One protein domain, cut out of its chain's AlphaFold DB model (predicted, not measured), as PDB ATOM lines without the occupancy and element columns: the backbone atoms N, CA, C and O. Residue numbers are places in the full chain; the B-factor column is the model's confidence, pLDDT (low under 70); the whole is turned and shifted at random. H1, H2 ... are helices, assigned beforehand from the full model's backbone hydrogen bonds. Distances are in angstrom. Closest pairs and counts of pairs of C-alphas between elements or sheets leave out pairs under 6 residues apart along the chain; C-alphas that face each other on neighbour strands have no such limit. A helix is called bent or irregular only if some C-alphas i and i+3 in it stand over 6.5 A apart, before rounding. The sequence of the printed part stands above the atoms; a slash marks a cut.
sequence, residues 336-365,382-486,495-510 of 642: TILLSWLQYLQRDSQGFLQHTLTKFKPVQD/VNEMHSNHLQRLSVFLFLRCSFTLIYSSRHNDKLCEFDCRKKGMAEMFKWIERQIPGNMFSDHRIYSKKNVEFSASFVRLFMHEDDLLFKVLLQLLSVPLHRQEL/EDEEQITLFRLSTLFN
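What this domain is: This is residues 336 to 365, 382 to 486 and 495 to 510 of the 642 residues of the protein "Golgin" of Arabidopsis thaliana (UniProt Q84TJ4). A loose three-helix bundle of H1, H3 and H5, with the longest helix, H3, running against the other two, is joined by H7 running lengthwise beside H3. H8 crosses H5 on the side away from H3, and H6 runs steeply to both H3 and H8; residues 441 to 446, of which 444 to 446 belong to H6, stick out. The printed part has 151 residues with eight named helices, H1 to H8 in chain order, and no named strand: the class is all helix. It is compact, with a radius of gyration of the C-alphas of 15.7 A, and spans 54 by 37 by 26 A.

How they stand to each other: H1, residues 336 to 348, touches H3, residues 382 to 407, which is the hub and touches five helices; their closest C-alphas, of Leu 338 and Cys 401, are 5.8 A apart, at a shallow tilt of 30 degrees, opposite ways. H2, residues 350 to 354, touches H3, with the C-alphas of Phe 352 and Gln 391 closest at 4.8 A. H4, residues 409 to 412, touches no helix and meets H3 only through their link. H5, residues 420 to 435, touches residues 401 to 407 of H3, with the C-alphas of Ile 406 and Arg 421 closest at 4.6 A; the tilt of 37 degrees is only just steep, opposite ways. H1, H3 and H5 form an up and down bundle, each helix running against the one before it. H6, residues 444 to 462, only just touches H3, with 3 pairs of C-alphas within 8 A; the closest are those of Arg 392 and Phe 462, 6.5 A apart. H7, residues 466 to 478, touches H6 only at the corner, only just, with 3 pairs of C-alphas within 8 A; the closest are those of Phe 462 and Leu 469, 4.9 A apart. H7 also only just touches H3, with 3 pairs of C-alphas within 8 A, at a shallow tilt of 20 degrees, the same way; the C-alphas of Phe 396 and Val 472 are closest at 6.3 A. H8, residues 495 to 508, touches H5 at a steep tilt of 55 degrees, with the C-alphas of Phe 429 and Thr 501 closest at 5.7 A. H8 touches H6 too, at a steep tilt of 63 degrees, with the C-alphas of Ser 455 and Leu 508 closest at 5.7 A. In H1, H2, H3, H5, H7 and H8 every O i to N i+4 pair is within hydrogen-bond range, in H6 14 of 15 are, and H4 is too short for such a pair.

Where its parts are: H1 begins at C-alpha 336, (11.216, -9.298, 17.255). From first to last C-alpha, H3 measures 37.7 A, H6 27.8 A, H5 22.6 A and H8 20.0 A. H4 is only just irregular, with C-alphas 409 and 412 6.7 A apart. H8 ends at C-alpha 508, (-8.904, 6.859, 8.227).

The domain as a whole: The C-alphas of Asp 365 and Leu 415, the two farthest apart, are 54.6 A apart. Residues 366 to 381 are not printed, with 19.8 A between C-alphas 365 and 382, nor are residues 487 to 494, with 12.5 A between C-alphas 486 and 495. Of the links that are printed whole, none is long. The mean pLDDT of the printed part is 78.4; 41 residues are under 70, among them 354 to 365 and 409 to 418.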
ATOM      1  N   THR A 336      11.245  -9.001  15.811       85.21
ATOM      2  CA  THR A 336      11.216  -9.298  17.255       85.21
ATOM      3  C   THR A 336      11.436  -8.063  18.120       85.21
ATOM      4  O   THR A 336      10.814  -7.920  19.171       85.21
ATOM      5  N   ILE A 337      12.288  -7.152  17.655       88.70
ATOM      6  CA  ILE A 337      12.625  -5.911  18.347       88.70
ATOM      7  C   ILE A 337      11.498  -4.892  18.168       88.70
ATOM      8  O   ILE A 337      11.043  -4.310  19.143       88.70
ATOM      9  N   LEU A 338      10.958  -4.741  16.955       90.25
ATOM     10  CA  LEU A 338       9.789  -3.880  16.728       90.25
ATOM     11  C   LEU A 338       8.575  -4.328  17.557       90.25
ATOM     12  O   LEU A 338       7.858  -3.498  18.113       90.25
ATOM     13  N   LEU A 339       8.363  -5.640  17.689       89.20
ATOM     14  CA  LEU A 339       7.308  -6.199  18.534       89.20
ATOM     15  C   LEU A 339       7.526  -5.881  20.017       89.20
ATOM     16  O   LEU A 339       6.561  -5.548  20.705       89.20
ATOM     17  N   SER A 340       8.765  -5.947  20.515       89.54
ATOM     18  CA  SER A 340       9.052  -5.577  21.906       89.54
ATOM     19  C   SER A 340       8.834  -4.079  22.149       89.54
ATOM     20  O   SER A 340       8.322  -3.696  23.201       89.54
ATOM     21  N   TRP A 341       9.120  -3.232  21.157       92.55
ATOM     22  CA  TRP A 341       8.848  -1.795  21.223       92.55
ATOM     23  C   TRP A 341       7.349  -1.487  21.202       92.55
ATOM     24  O   TRP A 341       6.894  -0.654  21.981       92.55
ATOM     25  N   LEU A 342       6.558  -2.188  20.384       90.30
ATOM     26  CA  LEU A 342       5.096  -2.069  20.415       90.30
ATOM     27  C   LEU A 342       4.521  -2.473  21.776       90.30
ATOM     28  O   LEU A 342       3.684  -1.759  22.326       90.30
ATOM     29  N   GLN A 343       5.001  -3.579  22.349       88.90
ATOM     30  CA  GLN A 343       4.598  -4.011  23.690       88.90
ATOM     31  C   GLN A 343       4.968  -2.976  24.759       88.90
ATOM     32  O   GLN A 343       4.165  -2.703  25.651       88.90
ATOM     33  N   TYR A 344       6.153  -2.368  24.653       87.82
ATOM     34  CA  TYR A 344       6.565  -1.272  25.526       87.82
ATOM     35  C   TYR A 344       5.634  -0.059  25.398       87.82
ATOM     36  O   TYR A 344       5.110   0.411  26.406       87.82
ATOM     37  N   LEU A 345       5.355   0.405  24.175       88.45
ATOM     38  CA  LEU A 345       4.456   1.537  23.930       88.45
ATOM     39  C   LEU A 345       3.049   1.276  24.485       88.45
ATOM     40  O   LEU A 345       2.450   2.159  25.096       88.45
ATOM     41  N   GLN A 346       2.537   0.053  24.343       84.62
ATOM     42  CA  GLN A 346       1.240  -0.342  24.898       84.62
ATOM     43  C   GLN A 346       1.231  -0.454  26.424       84.62
ATOM     44  O   GLN A 346       0.168  -0.307  27.018       84.62
ATOM     45  N   ARG A 347       2.367  -0.744  27.067       81.26
ATOM     46  CA  ARG A 347       2.453  -0.905  28.525       81.26
ATOM     47  C   ARG A 347       2.735   0.411  29.239       81.26
ATOM     48  O   ARG A 347       2.061   0.737  30.208       81.26
ATOM     49  N   ASP A 348       3.753   1.134  28.784       72.13
ATOM     50  CA  ASP A 348       4.335   2.269  29.502       72.13
ATOM     51  C   ASP A 348       3.967   3.622  28.848       72.13
ATOM     52  O   ASP A 348       3.957   4.647  29.524       72.13
ATOM     53  N   SER A 349       3.584   3.643  27.564       69.16
ATOM     54  CA  SER A 349       3.062   4.835  26.857       69.16
ATOM     55  C   SER A 349       1.559   4.742  26.573       69.16
ATOM     56  O   SER A 349       1.015   5.502  25.769       69.16
ATOM     57  N   GLN A 350       0.867   3.825  27.256       66.46
ATOM     58  CA  GLN A 350      -0.540   3.535  27.004       66.46
ATOM     59  C   GLN A 350      -1.425   4.772  27.157       66.46
ATOM     60  O   GLN A 350      -2.304   4.976  26.331       66.46
ATOM     61  N   GLY A 351      -1.164   5.614  28.164       72.36
ATOM     62  CA  GLY A 351      -1.917   6.853  28.383       72.36
ATOM     63  C   GLY A 351      -1.885   7.780  27.166       72.36
ATOM     64  O   GLY A 351      -2.922   8.288  26.748       72.36
ATOM     65  N   PHE A 352      -0.724   7.905  26.517       75.79
ATOM     66  CA  PHE A 352      -0.568   8.698  25.297       75.79
ATOM     67  C   PHE A 352      -1.294   8.080  24.097       75.79
ATOM     68  O   PHE A 352      -1.913   8.794  23.311       75.79
ATOM     69  N   LEU A 353      -1.267   6.751  23.969       75.69
ATOM     70  CA  LEU A 353      -1.987   6.045  22.905       75.69
ATOM     71  C   LEU A 353      -3.502   5.953  23.150       75.69
ATOM     72  O   LEU A 353      -4.237   5.703  22.200       75.69
ATOM     73  N   GLN A 354      -3.964   6.101  24.397       67.50
ATOM     74  CA  GLN A 354      -5.369   5.981  24.801       67.50
ATOM     75  C   GLN A 354      -6.122   7.304  24.820       67.50
ATOM     76  O   GLN A 354      -7.344   7.274  24.688       67.50
ATOM     77  N   HIS A 355      -5.447   8.441  25.023       63.91
ATOM     78  CA  HIS A 355      -6.105   9.741  24.926       63.91
ATOM     79  C   HIS A 355      -6.793   9.836  23.566       63.91
ATOM     80  O   HIS A 355      -6.121   9.904  22.538       63.91
ATOM     81  N   THR A 356      -8.129   9.788  23.572       58.94
ATOM     82  CA  THR A 356      -8.915   9.861  22.346       58.94
ATOM     83  C   THR A 356      -8.510  11.124  21.613       58.94
ATOM     84  O   THR A 356      -8.619  12.225  22.163       58.94
ATOM     85  N   LEU A 357      -8.028  10.959  20.382       64.23
ATOM     86  CA  LEU A 357      -7.549  12.087  19.586       64.23
ATOM     87  C   LEU A 357      -8.668  13.115  19.349       64.23
ATOM     88  O   LEU A 357      -8.395  14.299  19.203       64.23
ATOM     89  N   THR A 358      -9.937  12.716  19.450       56.05
ATOM     90  CA  THR A 358     -11.109  13.595  19.293       56.05
ATOM     91  C   THR A 358     -11.184  14.779  20.268       56.05
ATOM     92  O   THR A 358     -12.018  15.662  20.083       56.05
ATOM     93  N   LYS A 359     -10.318  14.861  21.290       59.13
ATOM     94  CA  LYS A 359     -10.213  16.048  22.159       59.13
ATOM     95  C   LYS A 359      -9.630  17.282  21.462       59.13
ATOM     96  O   LYS A 359      -9.869  18.385  21.951       59.13
ATOM     97  N   PHE A 360      -8.898  17.123  20.355       54.15
ATOM     98  CA  PHE A 360      -8.344  18.250  19.596       54.15
ATOM     99  C   PHE A 360      -9.465  18.971  18.831       54.15
ATOM    100  O   PHE A 360      -9.759  18.678  17.665       54.15
ATOM    101  N   LYS A 361     -10.125  19.896  19.536       54.32
ATOM    102  CA  LYS A 361     -11.022  20.895  18.950       54.32
ATOM    103  C   LYS A 361     -10.218  21.835  18.039       54.32
ATOM    104  O   LYS A 361      -9.022  21.999  18.278       54.32
ATOM    105  N   PRO A 362     -10.844  22.431  17.006       50.21
ATOM    106  CA  PRO A 362     -10.190  23.454  16.195       50.21
ATOM    107  C   PRO A 362      -9.615  24.544  17.104       50.21
ATOM    108  O   PRO A 362     -10.249  24.918  18.098       50.21
ATOM    109  N   VAL A 363      -8.404  25.001  16.777       49.08
ATOM    110  CA  VAL A 363      -7.717  26.077  17.495       49.08
ATOM    111  C   VAL A 363      -8.682  27.257  17.591       49.08
ATOM    112  O   VAL A 363      -9.169  27.754  16.580       49.08
ATOM    113  N   GLN A 364      -9.020  27.689  18.808       42.18
ATOM    114  CA  GLN A 364      -9.670  28.987  18.961       42.18
ATOM    115  C   GLN A 364      -8.636  30.035  18.548       42.18
ATOM    116  O   GLN A 364      -7.561  30.058  19.145       42.18
ATOM    117  N   ASP A 365      -8.974  30.917  17.599       45.31
ATOM    118  CA  ASP A 365      -8.125  32.005  17.058       45.31
ATOM    119  C   ASP A 365      -7.416  32.885  18.122       45.31
ATOM    120  O   ASP A 365      -6.585  33.722  17.787       45.31
ATOM    121  N   VAL A 382       1.483  23.680  31.292       46.73
ATOM    122  CA  VAL A 382       2.844  23.192  30.992       46.73
ATOM    123  C   VAL A 382       2.837  21.668  30.894       46.73
ATOM    124  O   VAL A 382       3.396  21.097  29.956       46.73
ATOM    125  N   ASN A 383       2.189  20.990  31.845       49.30
ATOM    126  CA  ASN A 383       2.100  19.534  31.847       49.30
ATOM    127  C   ASN A 383       1.325  18.998  30.626       49.30
ATOM    128  O   ASN A 383       1.734  17.972  30.077       49.30
ATOM    129  N   GLU A 384       0.277  19.686  30.162       53.06
ATOM    130  CA  GLU A 384      -0.509  19.313  28.977       53.06
ATOM    131  C   GLU A 384       0.299  19.452  27.675       53.06
ATOM    132  O   GLU A 384       0.377  18.494  26.903       53.06
ATOM    133  N   MET A 385       1.015  20.562  27.461       50.46
ATOM    134  CA  MET A 385       1.867  20.727  26.272       50.46
ATOM    135  C   MET A 385       2.954  19.652  26.148       50.46
ATOM    136  O   MET A 385       3.153  19.074  25.076       50.46
ATOM    137  N   HIS A 386       3.649  19.355  27.251       56.86
ATOM    138  CA  HIS A 386       4.679  18.312  27.272       56.86
ATOM    139  C   HIS A 386       4.068  16.922  27.045       56.86
ATOM    140  O   HIS A 386       4.704  16.057  26.439       56.86
ATOM    141  N   SER A 387       2.827  16.708  27.498       71.72
ATOM    142  CA  SER A 387       2.093  15.465  27.257       71.72
ATOM    143  C   SER A 387       1.725  15.283  25.779       71.72
ATOM    144  O   SER A 387       1.844  14.172  25.266       71.72
ATOM    145  N   ASN A 388       1.407  16.373  25.070       80.61
ATOM    146  CA  ASN A 388       1.057  16.344  23.648       80.61
ATOM    147  C   ASN A 388       2.269  16.021  22.765       80.61
ATOM    148  O   ASN A 388       2.160  15.189  21.868       80.61
ATOM    149  N   HIS A 389       3.445  16.597  23.042       84.64
ATOM    150  CA  HIS A 389       4.668  16.243  22.306       84.64
ATOM    151  C   HIS A 389       5.018  14.752  22.459       84.64
ATOM    152  O   HIS A 389       5.248  14.042  21.477       84.64
ATOM    153  N   LEU A 390       4.988  14.233  23.693       84.53
ATOM    154  CA  LEU A 390       5.196  12.804  23.948       84.53
ATOM    155  C   LEU A 390       4.125  11.938  23.275       84.53
ATOM    156  O   LEU A 390       4.440  10.848  22.791       84.53
ATOM    157  N   GLN A 391       2.885  12.426  23.200       86.58
ATOM    158  CA  GLN A 391       1.814  11.765  22.468       86.58
ATOM    159  C   GLN A 391       2.099  11.687  20.971       86.58
ATOM    160  O   GLN A 391       2.011  10.592  20.416       86.58
ATOM    161  N   ARG A 392       2.500  12.791  20.331       90.53
ATOM    162  CA  ARG A 392       2.872  12.812  18.908       90.53
ATOM    163  C   ARG A 392       3.965  11.794  18.610       90.53
ATOM    164  O   ARG A 392       3.794  10.958  17.726       90.53
ATOM    165  N   LEU A 393       5.046  11.805  19.393       91.90
ATOM    166  CA  LEU A 393       6.153  10.856  19.242       91.90
ATOM    167  C   LEU A 393       5.698   9.402  19.438       91.90
ATOM    168  O   LEU A 393       6.081   8.526  18.665       91.90
ATOM    169  N   SER A 394       4.861   9.144  20.448       91.78
ATOM    170  CA  SER A 394       4.347   7.801  20.742       91.78
ATOM    171  C   SER A 394       3.454   7.276  19.618       91.78
ATOM    172  O   SER A 394       3.618   6.134  19.195       91.78
ATOM    173  N   VAL A 395       2.532   8.102  19.111       92.71
ATOM    174  CA  VAL A 395       1.637   7.749  17.997       92.71
ATOM    175  C   VAL A 395       2.437   7.553  16.714       92.71
ATOM    176  O   VAL A 395       2.244   6.550  16.028       92.71
ATOM    177  N   PHE A 396       3.368   8.458  16.408       94.70
ATOM    178  CA  PHE A 396       4.226   8.346  15.232       94.70
ATOM    179  C   PHE A 396       5.022   7.038  15.245       94.70
ATOM    180  O   PHE A 396       4.950   6.262  14.292       94.70
ATOM    181  N   LEU A 397       5.706   6.745  16.353       94.92
ATOM    182  CA  LEU A 397       6.492   5.525  16.489       94.92
ATOM    183  C   LEU A 397       5.625   4.262  16.485       94.92
ATOM    184  O   LEU A 397       6.001   3.265  15.871       94.92
ATOM    185  N   PHE A 398       4.453   4.300  17.123       95.12
ATOM    186  CA  PHE A 398       3.489   3.204  17.072       95.12
ATOM    187  C   PHE A 398       3.095   2.885  15.625       95.12
ATOM    188  O   PHE A 398       3.197   1.734  15.204       95.12
ATOM    189  N   LEU A 399       2.711   3.899  14.843       94.38
ATOM    190  CA  LEU A 399       2.362   3.724  13.434       94.38
ATOM    191  C   LEU A 399       3.561   3.228  12.617       94.38
ATOM    192  O   LEU A 399       3.406   2.304  11.824       94.38
ATOM    193  N   ARG A 400       4.757   3.787  12.837       92.94
ATOM    194  CA  ARG A 400       5.996   3.381  12.155       92.94
ATOM    195  C   ARG A 400       6.282   1.896  12.365       92.94
ATOM    196  O   ARG A 400       6.474   1.164  11.392       92.94
ATOM    197  N   CYS A 401       6.263   1.436  13.616       92.71
ATOM    198  CA  CYS A 401       6.475   0.034  13.969       92.71
ATOM    199  C   CYS A 401       5.389  -0.862  13.363       92.71
ATOM    200  O   CYS A 401       5.705  -1.847  12.697       92.71
ATOM    201  N   SER A 402       4.118  -0.503  13.550       91.98
ATOM    202  CA  SER A 402       2.985  -1.292  13.069       91.98
ATOM    203  C   SER A 402       2.969  -1.424  11.547       91.98
ATOM    204  O   SER A 402       2.896  -2.538  11.036       91.98
ATOM    205  N   PHE A 403       3.111  -0.327  10.801       91.02
ATOM    206  CA  PHE A 403       3.137  -0.381   9.338       91.02
ATOM    207  C   PHE A 403       4.350  -1.137   8.800       91.02
ATOM    208  O   PHE A 403       4.208  -1.883   7.834       91.02
ATOM    209  N   THR A 404       5.515  -1.021   9.444       88.29
ATOM    210  CA  THR A 404       6.697  -1.814   9.071       88.29
ATOM    211  C   THR A 404       6.433  -3.313   9.240       88.29
ATOM    212  O   THR A 404       6.772  -4.109   8.364       88.29
ATOM    213  N   LEU A 405       5.771  -3.714  10.330       88.07
ATOM    214  CA  LEU A 405       5.385  -5.108  10.554       88.07
ATOM    215  C   LEU A 405       4.306  -5.592   9.576       88.07
ATOM    216  O   LEU A 405       4.334  -6.756   9.199       88.07
ATOM    217  N   ILE A 406       3.395  -4.726   9.131       87.00
ATOM    218  CA  ILE A 406       2.316  -5.105   8.207       87.00
ATOM    219  C   ILE A 406       2.811  -5.196   6.752       87.00
ATOM    220  O   ILE A 406       2.430  -6.126   6.044       87.00
ATOM    221  N   TYR A 407       3.655  -4.258   6.305       81.54
ATOM    222  CA  TYR A 407       3.924  -4.027   4.875       81.54
ATOM    223  C   TYR A 407       5.366  -4.251   4.406       81.54
ATOM    224  O   TYR A 407       5.641  -4.067   3.221       81.54
ATOM    225  N   SER A 408       6.311  -4.630   5.272       71.27
ATOM    226  CA  SER A 408       7.683  -4.879   4.808       71.27
ATOM    227  C   SER A 408       7.734  -6.036   3.800       71.27
ATOM    228  O   SER A 408       7.333  -7.161   4.088       71.27
ATOM    229  N   SER A 409       8.310  -5.791   2.621       55.75
ATOM    230  CA  SER A 409       8.603  -6.833   1.624       55.75
ATOM    231  C   SER A 409       9.617  -7.875   2.123       55.75
ATOM    232  O   SER A 409       9.715  -8.965   1.561       55.75
ATOM    233  N   ARG A 410      10.347  -7.576   3.210       51.65
ATOM    234  CA  ARG A 410      11.338  -8.473   3.833       51.65
ATOM    235  C   ARG A 410      10.719  -9.639   4.613       51.65
ATOM    236  O   ARG A 410      11.456 -10.485   5.106       51.65
ATOM    237  N   HIS A 411       9.391  -9.717   4.687       55.76
ATOM    238  CA  HIS A 411       8.652 -10.810   5.334       55.76
ATOM    239  C   HIS A 411       8.576 -12.101   4.505       55.76
ATOM    240  O   HIS A 411       7.980 -13.075   4.952       55.76
ATOM    241  N   ASN A 412       9.204 -12.148   3.325       43.59
ATOM    242  CA  ASN A 412       9.368 -13.396   2.569       43.59
ATOM    243  C   ASN A 412      10.388 -14.360   3.190       43.59
ATOM    244  O   ASN A 412      10.573 -15.467   2.675       43.59
ATOM    245  N   ASP A 413      11.030 -13.977   4.294       50.32
ATOM    246  CA  ASP A 413      11.743 -14.940   5.108       50.32
ATOM    247  C   ASP A 413      10.719 -15.873   5.770       50.32
ATOM    248  O   ASP A 413      10.095 -15.545   6.781       50.32
ATOM    249  N   LYS A 414      10.537 -17.064   5.185       54.44
ATOM    250  CA  LYS A 414       9.720 -18.153   5.753       54.44
ATOM    251  C   LYS A 414      10.149 -18.524   7.186       54.44
ATOM    252  O   LYS A 414       9.448 -19.285   7.844       54.44
ATOM    253  N   LEU A 415      11.290 -18.005   7.652       53.31
ATOM    254  CA  LEU A 415      11.855 -18.169   8.988       53.31
ATOM    255  C   LEU A 415      11.402 -17.108  10.008       53.31
ATOM    256  O   LEU A 415      11.857 -17.165  11.151       53.31
ATOM    257  N   CYS A 416      10.535 -16.144   9.664       64.78
ATOM    258  CA  CYS A 416       9.968 -15.260  10.686       64.78
ATOM    259  C   CYS A 416       9.019 -16.064  11.594       64.78
ATOM    260  O   CYS A 416       7.826 -16.169  11.339       64.78
ATOM    261  N   GLU A 417       9.574 -16.654  12.658       57.44
ATOM    262  CA  GLU A 417       8.876 -17.506  13.637       57.44
ATOM    263  C   GLU A 417       7.636 -16.824  14.233       57.44
ATOM    264  O   GLU A 417       6.633 -17.454  14.569       57.44
ATOM    265  N   PHE A 418       7.699 -15.501  14.350       61.57
ATOM    266  CA  PHE A 418       6.582 -14.690  14.779       61.57
ATOM    267  C   PHE A 418       5.773 -14.314  13.553       61.57
ATOM    268  O   PHE A 418       6.287 -13.630  12.676       61.57
ATOM    269  N   ASP A 419       4.495 -14.679  13.552       78.06
ATOM    270  CA  ASP A 419       3.477 -14.148  12.648       78.06
ATOM    271  C   ASP A 419       3.351 -12.617  12.835       78.06
ATOM    272  O   ASP A 419       2.497 -12.086  13.550       78.06
ATOM    273  N   CYS A 420       4.352 -11.898  12.330       83.60
ATOM    274  CA  CYS A 420       4.673 -10.526  12.687       83.60
ATOM    275  C   CYS A 420       3.670  -9.564  12.069       83.60
ATOM    276  O   CYS A 420       3.233  -8.629  12.744       83.60
ATOM    277  N   ARG A 421       3.232  -9.871  10.844       84.07
ATOM    278  CA  ARG A 421       2.111  -9.221  10.177       84.07
ATOM    279  C   ARG A 421       0.851  -9.331  11.028       84.07
ATOM    280  O   ARG A 421       0.301  -8.292  11.383       84.07
ATOM    281  N   LYS A 422       0.444 -10.537  11.443       84.17
ATOM    282  CA  LYS A 422      -0.747 -10.723  12.288       84.17
ATOM    283  C   LYS A 422      -0.651  -9.966  13.607       84.17
ATOM    284  O   LYS A 422      -1.623  -9.357  14.043       84.17
ATOM    285  N   LYS A 423       0.523  -9.950  14.249       86.94
ATOM    286  CA  LYS A 423       0.735  -9.164  15.477       86.94
ATOM    287  C   LYS A 423       0.627  -7.657  15.229       86.94
ATOM    288  O   LYS A 423      -0.043  -6.979  15.998       86.94
ATOM    289  N   GLY A 424       1.245  -7.141  14.165       88.69
ATOM    290  CA  GLY A 424       1.117  -5.735  13.771       88.69
ATOM    291  C   GLY A 424      -0.336  -5.353  13.481       88.69
ATOM    292  O   GLY A 424      -0.819  -4.340  13.981       88.69
ATOM    293  N   MET A 425      -1.058  -6.213  12.756       87.91
ATOM    294  CA  MET A 425      -2.488  -6.064  12.471       87.91
ATOM    295  C   MET A 425      -3.332  -6.052  13.747       87.91
ATOM    296  O   MET A 425      -4.132  -5.141  13.938       87.91
ATOM    297  N   ALA A 426      -3.114  -7.005  14.655       88.86
ATOM    298  CA  ALA A 426      -3.842  -7.086  15.917       88.86
ATOM    299  C   ALA A 426      -3.628  -5.842  16.795       88.86
ATOM    300  O   ALA A 426      -4.571  -5.358  17.420       88.86
ATOM    301  N   GLU A 427      -2.409  -5.299  16.844       89.23
ATOM    302  CA  GLU A 427      -2.132  -4.069  17.594       89.23
ATOM    303  C   GLU A 427      -2.770  -2.833  16.943       89.23
ATOM    304  O   GLU A 427      -3.340  -2.001  17.653       89.23
ATOM    305  N   MET A 428      -2.762  -2.735  15.608       90.32
ATOM    306  CA  MET A 428      -3.474  -1.669  14.890       90.32
ATOM    307  C   MET A 428      -4.982  -1.748  15.103       90.32
ATOM    308  O   MET A 428      -5.596  -0.737  15.429       90.32
ATOM    309  N   PHE A 429      -5.572  -2.939  14.989       88.12
ATOM    310  CA  PHE A 429      -6.995  -3.155  15.228       88.12
ATOM    311  C   PHE A 429      -7.398  -2.710  16.637       88.12
ATOM    312  O   PHE A 429      -8.299  -1.887  16.790       88.12
ATOM    313  N   LYS A 430      -6.670  -3.163  17.671       88.17
ATOM    314  CA  LYS A 430      -6.904  -2.749  19.065       88.17
ATOM    315  C   LYS A 430      -6.788  -1.240  19.254       88.17
ATOM    316  O   LYS A 430      -7.542  -0.668  20.039       88.17
ATOM    317  N   TRP A 431      -5.818  -0.596  18.606       89.62
ATOM    318  CA  TRP A 431      -5.650   0.849  18.712       89.62
ATOM    319  C   TRP A 431      -6.808   1.594  18.042       89.62
ATOM    320  O   TRP A 431      -7.421   2.437  18.688       89.62
ATOM    321  N   ILE A 432      -7.185   1.227  16.814       87.69
ATOM    322  CA  ILE A 432      -8.320   1.823  16.090       87.69
ATOM    323  C   ILE A 432      -9.631   1.624  16.859       87.69
ATOM    324  O   ILE A 432     -10.355   2.594  17.054       87.69
ATOM    325  N   GLU A 433      -9.927   0.413  17.342       85.18
ATOM    326  CA  GLU A 433     -11.129   0.136  18.149       85.18
ATOM    327  C   GLU A 433     -11.189   0.987  19.424       85.18
ATOM    328  O   GLU A 433     -12.266   1.373  19.865       85.18
ATOM    329  N   ARG A 434     -10.043   1.333  20.018       84.36
ATOM    330  CA  ARG A 434     -10.008   2.253  21.166       84.36
ATOM    331  C   ARG A 434     -10.236   3.710  20.763       84.36
ATOM    332  O   ARG A 434     -10.835   4.449  21.537       84.36
ATOM    333  N   GLN A 435      -9.743   4.131  19.597       84.06
ATOM    334  CA  GLN A 435      -9.914   5.503  19.103       84.06
ATOM    335  C   GLN A 435     -11.337   5.764  18.607       84.06
ATOM    336  O   GLN A 435     -11.896   6.830  18.858       84.06
ATOM    337  N   ILE A 436     -11.924   4.781  17.924       80.18
ATOM    338  CA  ILE A 436     -13.273   4.823  17.368       80.18
ATOM    339  C   ILE A 436     -13.993   3.531  17.786       80.18
ATOM    340  O   ILE A 436     -14.041   2.573  17.009       80.18
ATOM    341  N   PRO A 437     -14.544   3.470  19.013       74.38
ATOM    342  CA  PRO A 437     -15.257   2.287  19.474       74.38
ATOM    343  C   PRO A 437     -16.520   2.036  18.654       74.38
ATOM    344  O   PRO A 437     -17.374   2.922  18.559       74.38
ATOM    345  N   GLY A 438     -16.662   0.806  18.156       66.15
ATOM    346  CA  GLY A 438     -17.943   0.209  17.784       66.15
ATOM    347  C   GLY A 438     -18.681   0.764  16.550       66.15
ATOM    348  O   GLY A 438     -18.834   1.964  16.329       66.15
ATOM    349  N   ASN A 439     -19.270  -0.195  15.829       56.30
ATOM    350  CA  ASN A 439     -20.371  -0.105  14.865       56.30
ATOM    351  C   ASN A 439     -20.092   0.399  13.434       56.30
ATOM    352  O   ASN A 439     -20.777   1.296  12.946       56.30
ATOM    353  N   MET A 440     -19.251  -0.322  12.681       56.46
ATOM    354  CA  MET A 440     -19.371  -0.344  11.205       56.46
ATOM    355  C   MET A 440     -20.793  -0.710  10.724       56.46
ATOM    356  O   MET A 440     -21.165  -0.379   9.605       56.46
ATOM    357  N   PHE A 441     -21.588  -1.357  11.587       54.73
ATOM    358  CA  PHE A 441     -22.972  -1.779  11.343       54.73
ATOM    359  C   PHE A 441     -24.049  -0.791  11.847       54.73
ATOM    360  O   PHE A 441     -25.232  -1.118  11.828       54.73
ATOM    361  N   SER A 442     -23.676   0.394  12.349       58.05
ATOM    362  CA  SER A 442     -24.630   1.493  12.614       58.05
ATOM    363  C   SER A 442     -24.791   2.390  11.385       58.05
ATOM    364  O   SER A 442     -24.129   2.166  10.377       58.05
ATOM    365  N   ASP A 443     -25.673   3.396  11.469       67.21
ATOM    366  CA  ASP A 443     -25.915   4.379  10.402       67.21
ATOM    367  C   ASP A 443     -24.604   4.805   9.718       67.21
ATOM    368  O   ASP A 443     -23.702   5.370  10.351       67.21
ATOM    369  N   HIS A 444     -24.516   4.531   8.414       70.77
ATOM    370  CA  HIS A 444     -23.360   4.834   7.576       70.77
ATOM    371  C   HIS A 444     -22.942   6.307   7.686       70.77
ATOM    372  O   HIS A 444     -21.748   6.615   7.651       70.77
ATOM    373  N   ARG A 445     -23.903   7.219   7.904       74.09
ATOM    374  CA  ARG A 445     -23.630   8.646   8.114       74.09
ATOM    375  C   ARG A 445     -22.875   8.908   9.411       74.09
ATOM    376  O   ARG A 445     -21.869   9.614   9.394       74.09
ATOM    377  N   ILE A 446     -23.313   8.308  10.518       75.99
ATOM    378  CA  ILE A 446     -22.654   8.452  11.826       75.99
ATOM    379  C   ILE A 446     -21.241   7.865  11.767       75.99
ATOM    380  O   ILE A 446     -20.296   8.466  12.277       75.99
ATOM    381  N   TYR A 447     -21.083   6.709  11.118       76.08
ATOM    382  CA  TYR A 447     -19.779   6.073  10.951       76.08
ATOM    383  C   TYR A 447     -18.822   6.936  10.116       76.08
ATOM    384  O   TYR A 447     -17.692   7.189  10.535       76.08
ATOM    385  N   SER A 448     -19.284   7.446   8.971       79.35
ATOM    386  CA  SER A 448     -18.495   8.345   8.123       79.35
ATOM    387  C   SER A 448     -18.072   9.612   8.872       79.35
ATOM    388  O   SER A 448     -16.904   9.995   8.804       79.35
ATOM    389  N   LYS A 449     -18.984  10.222   9.641       81.40
ATOM    390  CA  LYS A 449     -18.699  11.417  10.447       81.40
ATOM    391  C   LYS A 449     -17.580  11.176  11.465       81.40
ATOM    392  O   LYS A 449     -16.592  11.904  11.460       81.40
ATOM    393  N   LYS A 450     -17.664  10.103  12.259       83.94
ATOM    394  CA  LYS A 450     -16.620   9.751  13.242       83.94
ATOM    395  C   LYS A 450     -15.245   9.532  12.606       83.94
ATOM    396  O   LYS A 450     -14.228   9.872  13.206       83.94
ATOM    397  N   ASN A 451     -15.203   8.960  11.403       85.67
ATOM    398  CA  ASN A 451     -13.946   8.740  10.688       85.67
ATOM    399  C   ASN A 451     -13.302  10.066  10.264       85.67
ATOM    400  O   ASN A 451     -12.101  10.235  10.445       85.67
ATOM    401  N   VAL A 452     -14.095  11.006   9.739       85.75
ATOM    402  CA  VAL A 452     -13.613  12.347   9.367       85.75
ATOM    403  C   VAL A 452     -13.152  13.119  10.604       85.75
ATOM    404  O   VAL A 452     -12.063  13.688  10.586       85.75
ATOM    405  N   GLU A 453     -13.922  13.079  11.698       86.08
ATOM    406  CA  GLU A 453     -13.547  13.683  12.984       86.08
ATOM    407  C   GLU A 453     -12.209  13.133  13.494       86.08
ATOM    408  O   GLU A 453     -11.328  13.905  13.870       86.08
ATOM    409  N   PHE A 454     -12.021  11.809  13.456       89.26
ATOM    410  CA  PHE A 454     -10.756  11.187  13.832       89.26
ATOM    411  C   PHE A 454      -9.603  11.656  12.944       89.26
ATOM    412  O   PHE A 454      -8.573  12.069  13.471       89.26
ATOM    413  N   SER A 455      -9.755  11.597  11.617       91.20
ATOM    414  CA  SER A 455      -8.705  12.009  10.681       91.20
ATOM    415  C   SER A 455      -8.325  13.478  10.884       91.20
ATOM    416  O   SER A 455      -7.143  13.812  10.848       91.20
ATOM    417  N   ALA A 456      -9.301  14.345  11.165       89.87
ATOM    418  CA  ALA A 456      -9.047  15.753  11.434       89.87
ATOM    419  C   ALA A 456      -8.330  15.977  12.758       89.87
ATOM    420  O   ALA A 456      -7.304  16.651  12.804       89.87
ATOM    421  N   SER A 457      -8.792  15.334  13.825       88.91
ATOM    422  CA  SER A 457      -8.095  15.342  15.106       88.91
ATOM    423  C   SER A 457      -6.682  14.760  15.028       88.91
ATOM    424  O   SER A 457      -5.781  15.240  15.712       88.91
ATOM    425  N   PHE A 458      -6.472  13.748  14.185       92.06
ATOM    426  CA  PHE A 458      -5.158  13.178  13.927       92.06
ATOM    427  C   PHE A 458      -4.234  14.196  13.256       92.06
ATOM    428  O   PHE A 458      -3.124  14.394  13.737       92.06
ATOM    429  N   VAL A 459      -4.678  14.878  12.195       92.65
ATOM    430  CA  VAL A 459      -3.876  15.933  11.548       92.65
ATOM    431  C   VAL A 459      -3.581  17.062  12.542       92.65
ATOM    432  O   VAL A 459      -2.416  17.406  12.733       92.65
ATOM    433  N   ARG A 460      -4.594  17.554  13.273       90.05
ATOM    434  CA  ARG A 460      -4.445  18.595  14.311       90.05
ATOM    435  C   ARG A 460      -3.430  18.251  15.386       90.05
ATOM    436  O   ARG A 460      -2.676  19.126  15.803       90.05
ATOM    437  N   LEU A 461      -3.386  16.988  15.822       88.20
ATOM    438  CA  LEU A 461      -2.393  16.544  16.798       88.20
ATOM    439  C   LEU A 461      -0.983  16.915  16.322       88.20
ATOM    440  O   LEU A 461      -0.197  17.389  17.135       88.20
ATOM    441  N   PHE A 462      -0.667  16.736  15.040       92.05
ATOM    442  CA  PHE A 462       0.669  16.981  14.495       92.05
ATOM    443  C   PHE A 462       0.895  18.406  13.969       92.05
ATOM    444  O   PHE A 462       2.049  18.803  13.863       92.05
ATOM    445  N   MET A 463      -0.156  19.198  13.719       89.34
ATOM    446  CA  MET A 463      -0.055  20.566  13.169       89.34
ATOM    447  C   MET A 463       0.831  21.533  13.973       89.34
ATOM    448  O   MET A 463       1.316  22.512  13.427       89.34
ATOM    449  N   HIS A 464       1.061  21.279  15.261       84.70
ATOM    450  CA  HIS A 464       1.926  22.123  16.096       84.70
ATOM    451  C   HIS A 464       3.425  21.770  16.021       84.70
ATOM    452  O   HIS A 464       4.233  22.443  16.655       84.70
ATOM    453  N   GLU A 465       3.802  20.693  15.325       88.57
ATOM    454  CA  GLU A 465       5.195  20.270  15.122       88.57
ATOM    455  C   GLU A 465       5.421  19.940  13.645       88.57
ATOM    456  O   GLU A 465       5.300  18.786  13.229       88.57
ATOM    457  N   ASP A 466       5.754  20.957  12.851       90.56
ATOM    458  CA  ASP A 466       5.835  20.854  11.388       90.56
ATOM    459  C   ASP A 466       6.773  19.732  10.909       90.56
ATOM    460  O   ASP A 466       6.457  18.992   9.972       90.56
ATOM    461  N   ASP A 467       7.926  19.554  11.561       89.84
ATOM    462  CA  ASP A 467       8.898  18.531  11.174       89.84
ATOM    463  C   ASP A 467       8.351  17.109  11.387       89.84
ATOM    464  O   ASP A 467       8.623  16.209  10.589       89.84
ATOM    465  N   LEU A 468       7.561  16.899  12.444       92.33
ATOM    466  CA  LEU A 468       6.916  15.625  12.743       92.33
ATOM    467  C   LEU A 468       5.644  15.418  11.910       92.33
ATOM    468  O   LEU A 468       5.373  14.286  11.501       92.33
ATOM    469  N   LEU A 469       4.914  16.494  11.600       95.33
ATOM    470  CA  LEU A 469       3.758  16.498  10.702       95.33
ATOM    471  C   LEU A 469       4.116  15.922   9.333       95.33
ATOM    472  O   LEU A 469       3.505  14.949   8.890       95.33
ATOM    473  N   PHE A 470       5.136  16.468   8.668       96.33
ATOM    474  CA  PHE A 470       5.504  15.964   7.345       96.33
ATOM    475  C   PHE A 470       6.070  14.541   7.408       96.33
ATOM    476  O   PHE A 470       5.765  13.738   6.526       96.33
ATOM    477  N   LYS A 471       6.799  14.168   8.472       94.89
ATOM    478  CA  LYS A 471       7.260  12.781   8.673       94.89
ATOM    479  C   LYS A 471       6.093  11.797   8.749       94.89
ATOM    480  O   LYS A 471       6.121  10.767   8.072       94.89
ATOM    481  N   VAL A 472       5.058  12.095   9.539       95.85
ATOM    482  CA  VAL A 472       3.904  11.194   9.670       95.85
ATOM    483  C   VAL A 472       3.077  11.147   8.388       95.85
ATOM    484  O   VAL A 472       2.694  10.063   7.953       95.85
ATOM    485  N   LEU A 473       2.857  12.283   7.727       96.65
ATOM    486  CA  LEU A 473       2.081  12.337   6.490       96.65
ATOM    487  C   LEU A 473       2.781  11.610   5.328       96.65
ATOM    488  O   LEU A 473       2.145  10.834   4.612       96.65
ATOM    489  N   LEU A 474       4.098  11.784   5.174       95.66
ATOM    490  CA  LEU A 474       4.897  11.065   4.172       95.66
ATOM    491  C   LEU A 474       4.979   9.563   4.463       95.66
ATOM    492  O   LEU A 474       4.924   8.751   3.532       95.66
ATOM    493  N   GLN A 475       5.055   9.175   5.740       93.53
ATOM    494  CA  GLN A 475       4.944   7.773   6.135       93.53
ATOM    495  C   GLN A 475       3.611   7.194   5.658       93.53
ATOM    496  O   GLN A 475       3.616   6.163   4.993       93.53
ATOM    497  N   LEU A 476       2.488   7.859   5.953       93.98
ATOM    498  CA  LEU A 476       1.151   7.393   5.573       93.98
ATOM    499  C   LEU A 476       0.980   7.293   4.050       93.98
ATOM    500  O   LEU A 476       0.434   6.304   3.570       93.98
ATOM    501  N   LEU A 477       1.527   8.242   3.284       92.18
ATOM    502  CA  LEU A 477       1.557   8.188   1.814       92.18
ATOM    503  C   LEU A 477       2.369   7.016   1.248       92.18
ATOM    504  O   LEU A 477       2.210   6.670   0.077       92.18
ATOM    505  N   SER A 478       3.295   6.463   2.029       88.00
ATOM    506  CA  SER A 478       4.190   5.377   1.613       88.00
ATOM    507  C   SER A 478       3.646   3.992   1.958       88.00
ATOM    508  O   SER A 478       4.202   2.988   1.517       88.00
ATOM    509  N   VAL A 479       2.548   3.922   2.714       86.22
ATOM    510  CA  VAL A 479       1.861   2.670   3.022       86.22
ATOM    511  C   VAL A 479       0.904   2.320   1.871       86.22
ATOM    512  O   VAL A 479       0.095   3.167   1.493       86.22
ATOM    513  N   PRO A 480       0.922   1.087   1.322       82.28
ATOM    514  CA  PRO A 480       0.063   0.686   0.204       82.28
ATOM    515  C   PRO A 480      -1.388   0.396   0.645       82.28
ATOM    516  O   PRO A 480      -1.920  -0.696   0.435       82.28
ATOM    517  N   LEU A 481      -2.047   1.392   1.241       76.86
ATOM    518  CA  LEU A 481      -3.468   1.382   1.586       76.86
ATOM    519  C   LEU A 481      -4.304   1.612   0.318       76.86
ATOM    520  O   LEU A 481      -4.766   2.719   0.046       76.86
ATOM    521  N   HIS A 482      -4.472   0.573  -0.497       61.75
ATOM    522  CA  HIS A 482      -5.396   0.622  -1.632       61.75
ATOM    523  C   HIS A 482      -6.840   0.740  -1.127       61.75
ATOM    524  O   HIS A 482      -7.131   0.293  -0.015       61.75
ATOM    525  N   ARG A 483      -7.751   1.317  -1.933       55.10
ATOM    526  CA  ARG A 483      -9.197   1.233  -1.654       55.10
ATOM    527  C   ARG A 483      -9.562  -0.245  -1.582       55.10
ATOM    528  O   ARG A 483      -9.641  -0.908  -2.611       55.10
ATOM    529  N   GLN A 484      -9.726  -0.750  -0.372       56.37
ATOM    530  CA  GLN A 484     -10.312  -2.056  -0.149       56.37
ATOM    531  C   GLN A 484     -11.817  -1.852  -0.043       56.37
ATOM    532  O   GLN A 484     -12.276  -0.883   0.562       56.37
ATOM    533  N   GLU A 485     -12.580  -2.713  -0.698       55.24
ATOM    534  CA  GLU A 485     -14.021  -2.777  -0.488       55.24
ATOM    535  C   GLU A 485     -14.288  -3.417   0.876       55.24
ATOM    536  O   GLU A 485     -13.467  -4.184   1.385       55.24
ATOM    537  N   LEU A 486     -15.417  -3.070   1.495       59.86
ATOM    538  CA  LEU A 486     -15.850  -3.746   2.711       59.86
ATOM    539  C   LEU A 486     -16.040  -5.237   2.374       59.86
ATOM    540  O   LEU A 486     -16.826  -5.526   1.471       59.86
ATOM    541  N   GLU A 495      -9.221 -13.914   8.635       59.07
ATOM    542  CA  GLU A 495      -9.022 -13.153   7.397       59.07
ATOM    543  C   GLU A 495      -9.998 -11.970   7.312       59.07
ATOM    544  O   GLU A 495      -9.632 -10.914   6.794       59.07
ATOM    545  N   ASP A 496     -11.189 -12.100   7.907       70.38
ATOM    546  CA  ASP A 496     -12.174 -11.021   7.975       70.38
ATOM    547  C   ASP A 496     -11.705  -9.890   8.902       70.38
ATOM    548  O   ASP A 496     -11.826  -8.720   8.544       70.38
ATOM    549  N   GLU A 497     -11.096 -10.202  10.054       73.64
ATOM    550  CA  GLU A 497     -10.543  -9.183  10.963       73.64
ATOM    551  C   GLU A 497      -9.408  -8.377  10.312       73.64
ATOM    552  O   GLU A 497      -9.345  -7.148  10.455       73.64
ATOM    553  N   GLU A 498      -8.514  -9.042   9.572       79.61
ATOM    554  CA  GLU A 498      -7.448  -8.359   8.836       79.61
ATOM    555  C   GLU A 498      -8.019  -7.431   7.763       79.61
ATOM    556  O   GLU A 498      -7.644  -6.257   7.710       79.61
ATOM    557  N   GLN A 499      -8.948  -7.924   6.941       80.25
ATOM    558  CA  GLN A 499      -9.570  -7.131   5.878       80.25
ATOM    559  C   GLN A 499     -10.360  -5.944   6.442       80.25
ATOM    560  O   GLN A 499     -10.224  -4.825   5.949       80.25
ATOM    561  N   ILE A 500     -11.105  -6.136   7.537       81.79
ATOM    562  CA  ILE A 500     -11.791  -5.049   8.253       81.79
ATOM    563  C   ILE A 500     -10.785  -3.997   8.738       81.79
ATOM    564  O   ILE A 500     -11.011  -2.793   8.589       81.79
ATOM    565  N   THR A 501      -9.661  -4.426   9.313       84.41
ATOM    566  CA  THR A 501      -8.630  -3.508   9.814       84.41
ATOM    567  C   THR A 501      -8.005  -2.703   8.679       84.41
ATOM    568  O   THR A 501      -7.873  -1.484   8.788       84.41
ATOM    569  N   LEU A 502      -7.648  -3.355   7.572       86.13
ATOM    570  CA  LEU A 502      -7.078  -2.695   6.398       86.13
ATOM    571  C   LEU A 502      -8.079  -1.730   5.746       86.13
ATOM    572  O   LEU A 502      -7.710  -0.596   5.434       86.13
ATOM    573  N   PHE A 503      -9.352  -2.120   5.637       85.39
ATOM    574  CA  PHE A 503     -10.442  -1.249   5.195       85.39
ATOM    575  C   PHE A 503     -10.522   0.018   6.055       85.39
ATOM    576  O   PHE A 503     -10.525   1.139   5.530       85.39
ATOM    577  N   ARG A 504     -10.501  -0.129   7.385       86.51
ATOM    578  CA  ARG A 504     -10.504   1.009   8.313       86.51
ATOM    579  C   ARG A 504      -9.280   1.894   8.152       86.51
ATOM    580  O   ARG A 504      -9.426   3.107   8.063       86.51
ATOM    581  N   LEU A 505      -8.089   1.313   8.058       90.22
ATOM    582  CA  LEU A 505      -6.861   2.074   7.832       90.22
ATOM    583  C   LEU A 505      -6.920   2.864   6.522       90.22
ATOM    584  O   LEU A 505      -6.595   4.048   6.518       90.22
ATOM    585  N   SER A 506      -7.408   2.248   5.441       89.33
ATOM    586  CA  SER A 506      -7.588   2.918   4.147       89.33
ATOM    587  C   SER A 506      -8.625   4.047   4.197       89.33
ATOM    588  O   SER A 506      -8.525   5.011   3.442       89.33
ATOM    589  N   THR A 507      -9.594   3.958   5.113       88.07
ATOM    590  CA  THR A 507     -10.633   4.970   5.334       88.07
ATOM    591  C   THR A 507     -10.108   6.147   6.160       88.07
ATOM    592  O   THR A 507     -10.343   7.296   5.778       88.07
ATOM    593  N   LEU A 508      -9.407   5.867   7.267       90.48
ATOM    594  CA  LEU A 508      -8.904   6.859   8.227       90.48
ATOM    595  C   LEU A 508      -7.664   7.601   7.718       90.48
ATOM    596  O   LEU A 508      -7.515   8.798   7.962       90.48
ATOM    597  N   PHE A 509      -6.785   6.905   6.997       93.26
ATOM    598  CA  PHE A 509      -5.528   7.453   6.487       93.26
ATOM    599  C   PHE A 509      -5.523   7.580   4.963       93.26
ATOM    600  O   PHE A 509      -4.478   7.475   4.322       93.26
ATOM    601  N   ASN A 510      -6.696   7.804   4.365       91.66
ATOM    602  CA  ASN A 510      -6.788   8.055   2.935       91.66
ATOM    603  C   ASN A 510      -5.997   9.330   2.571       91.66
ATOM    604  O   ASN A 510      -6.294  10.394   3.118       91.66
TER     605      ASN A 510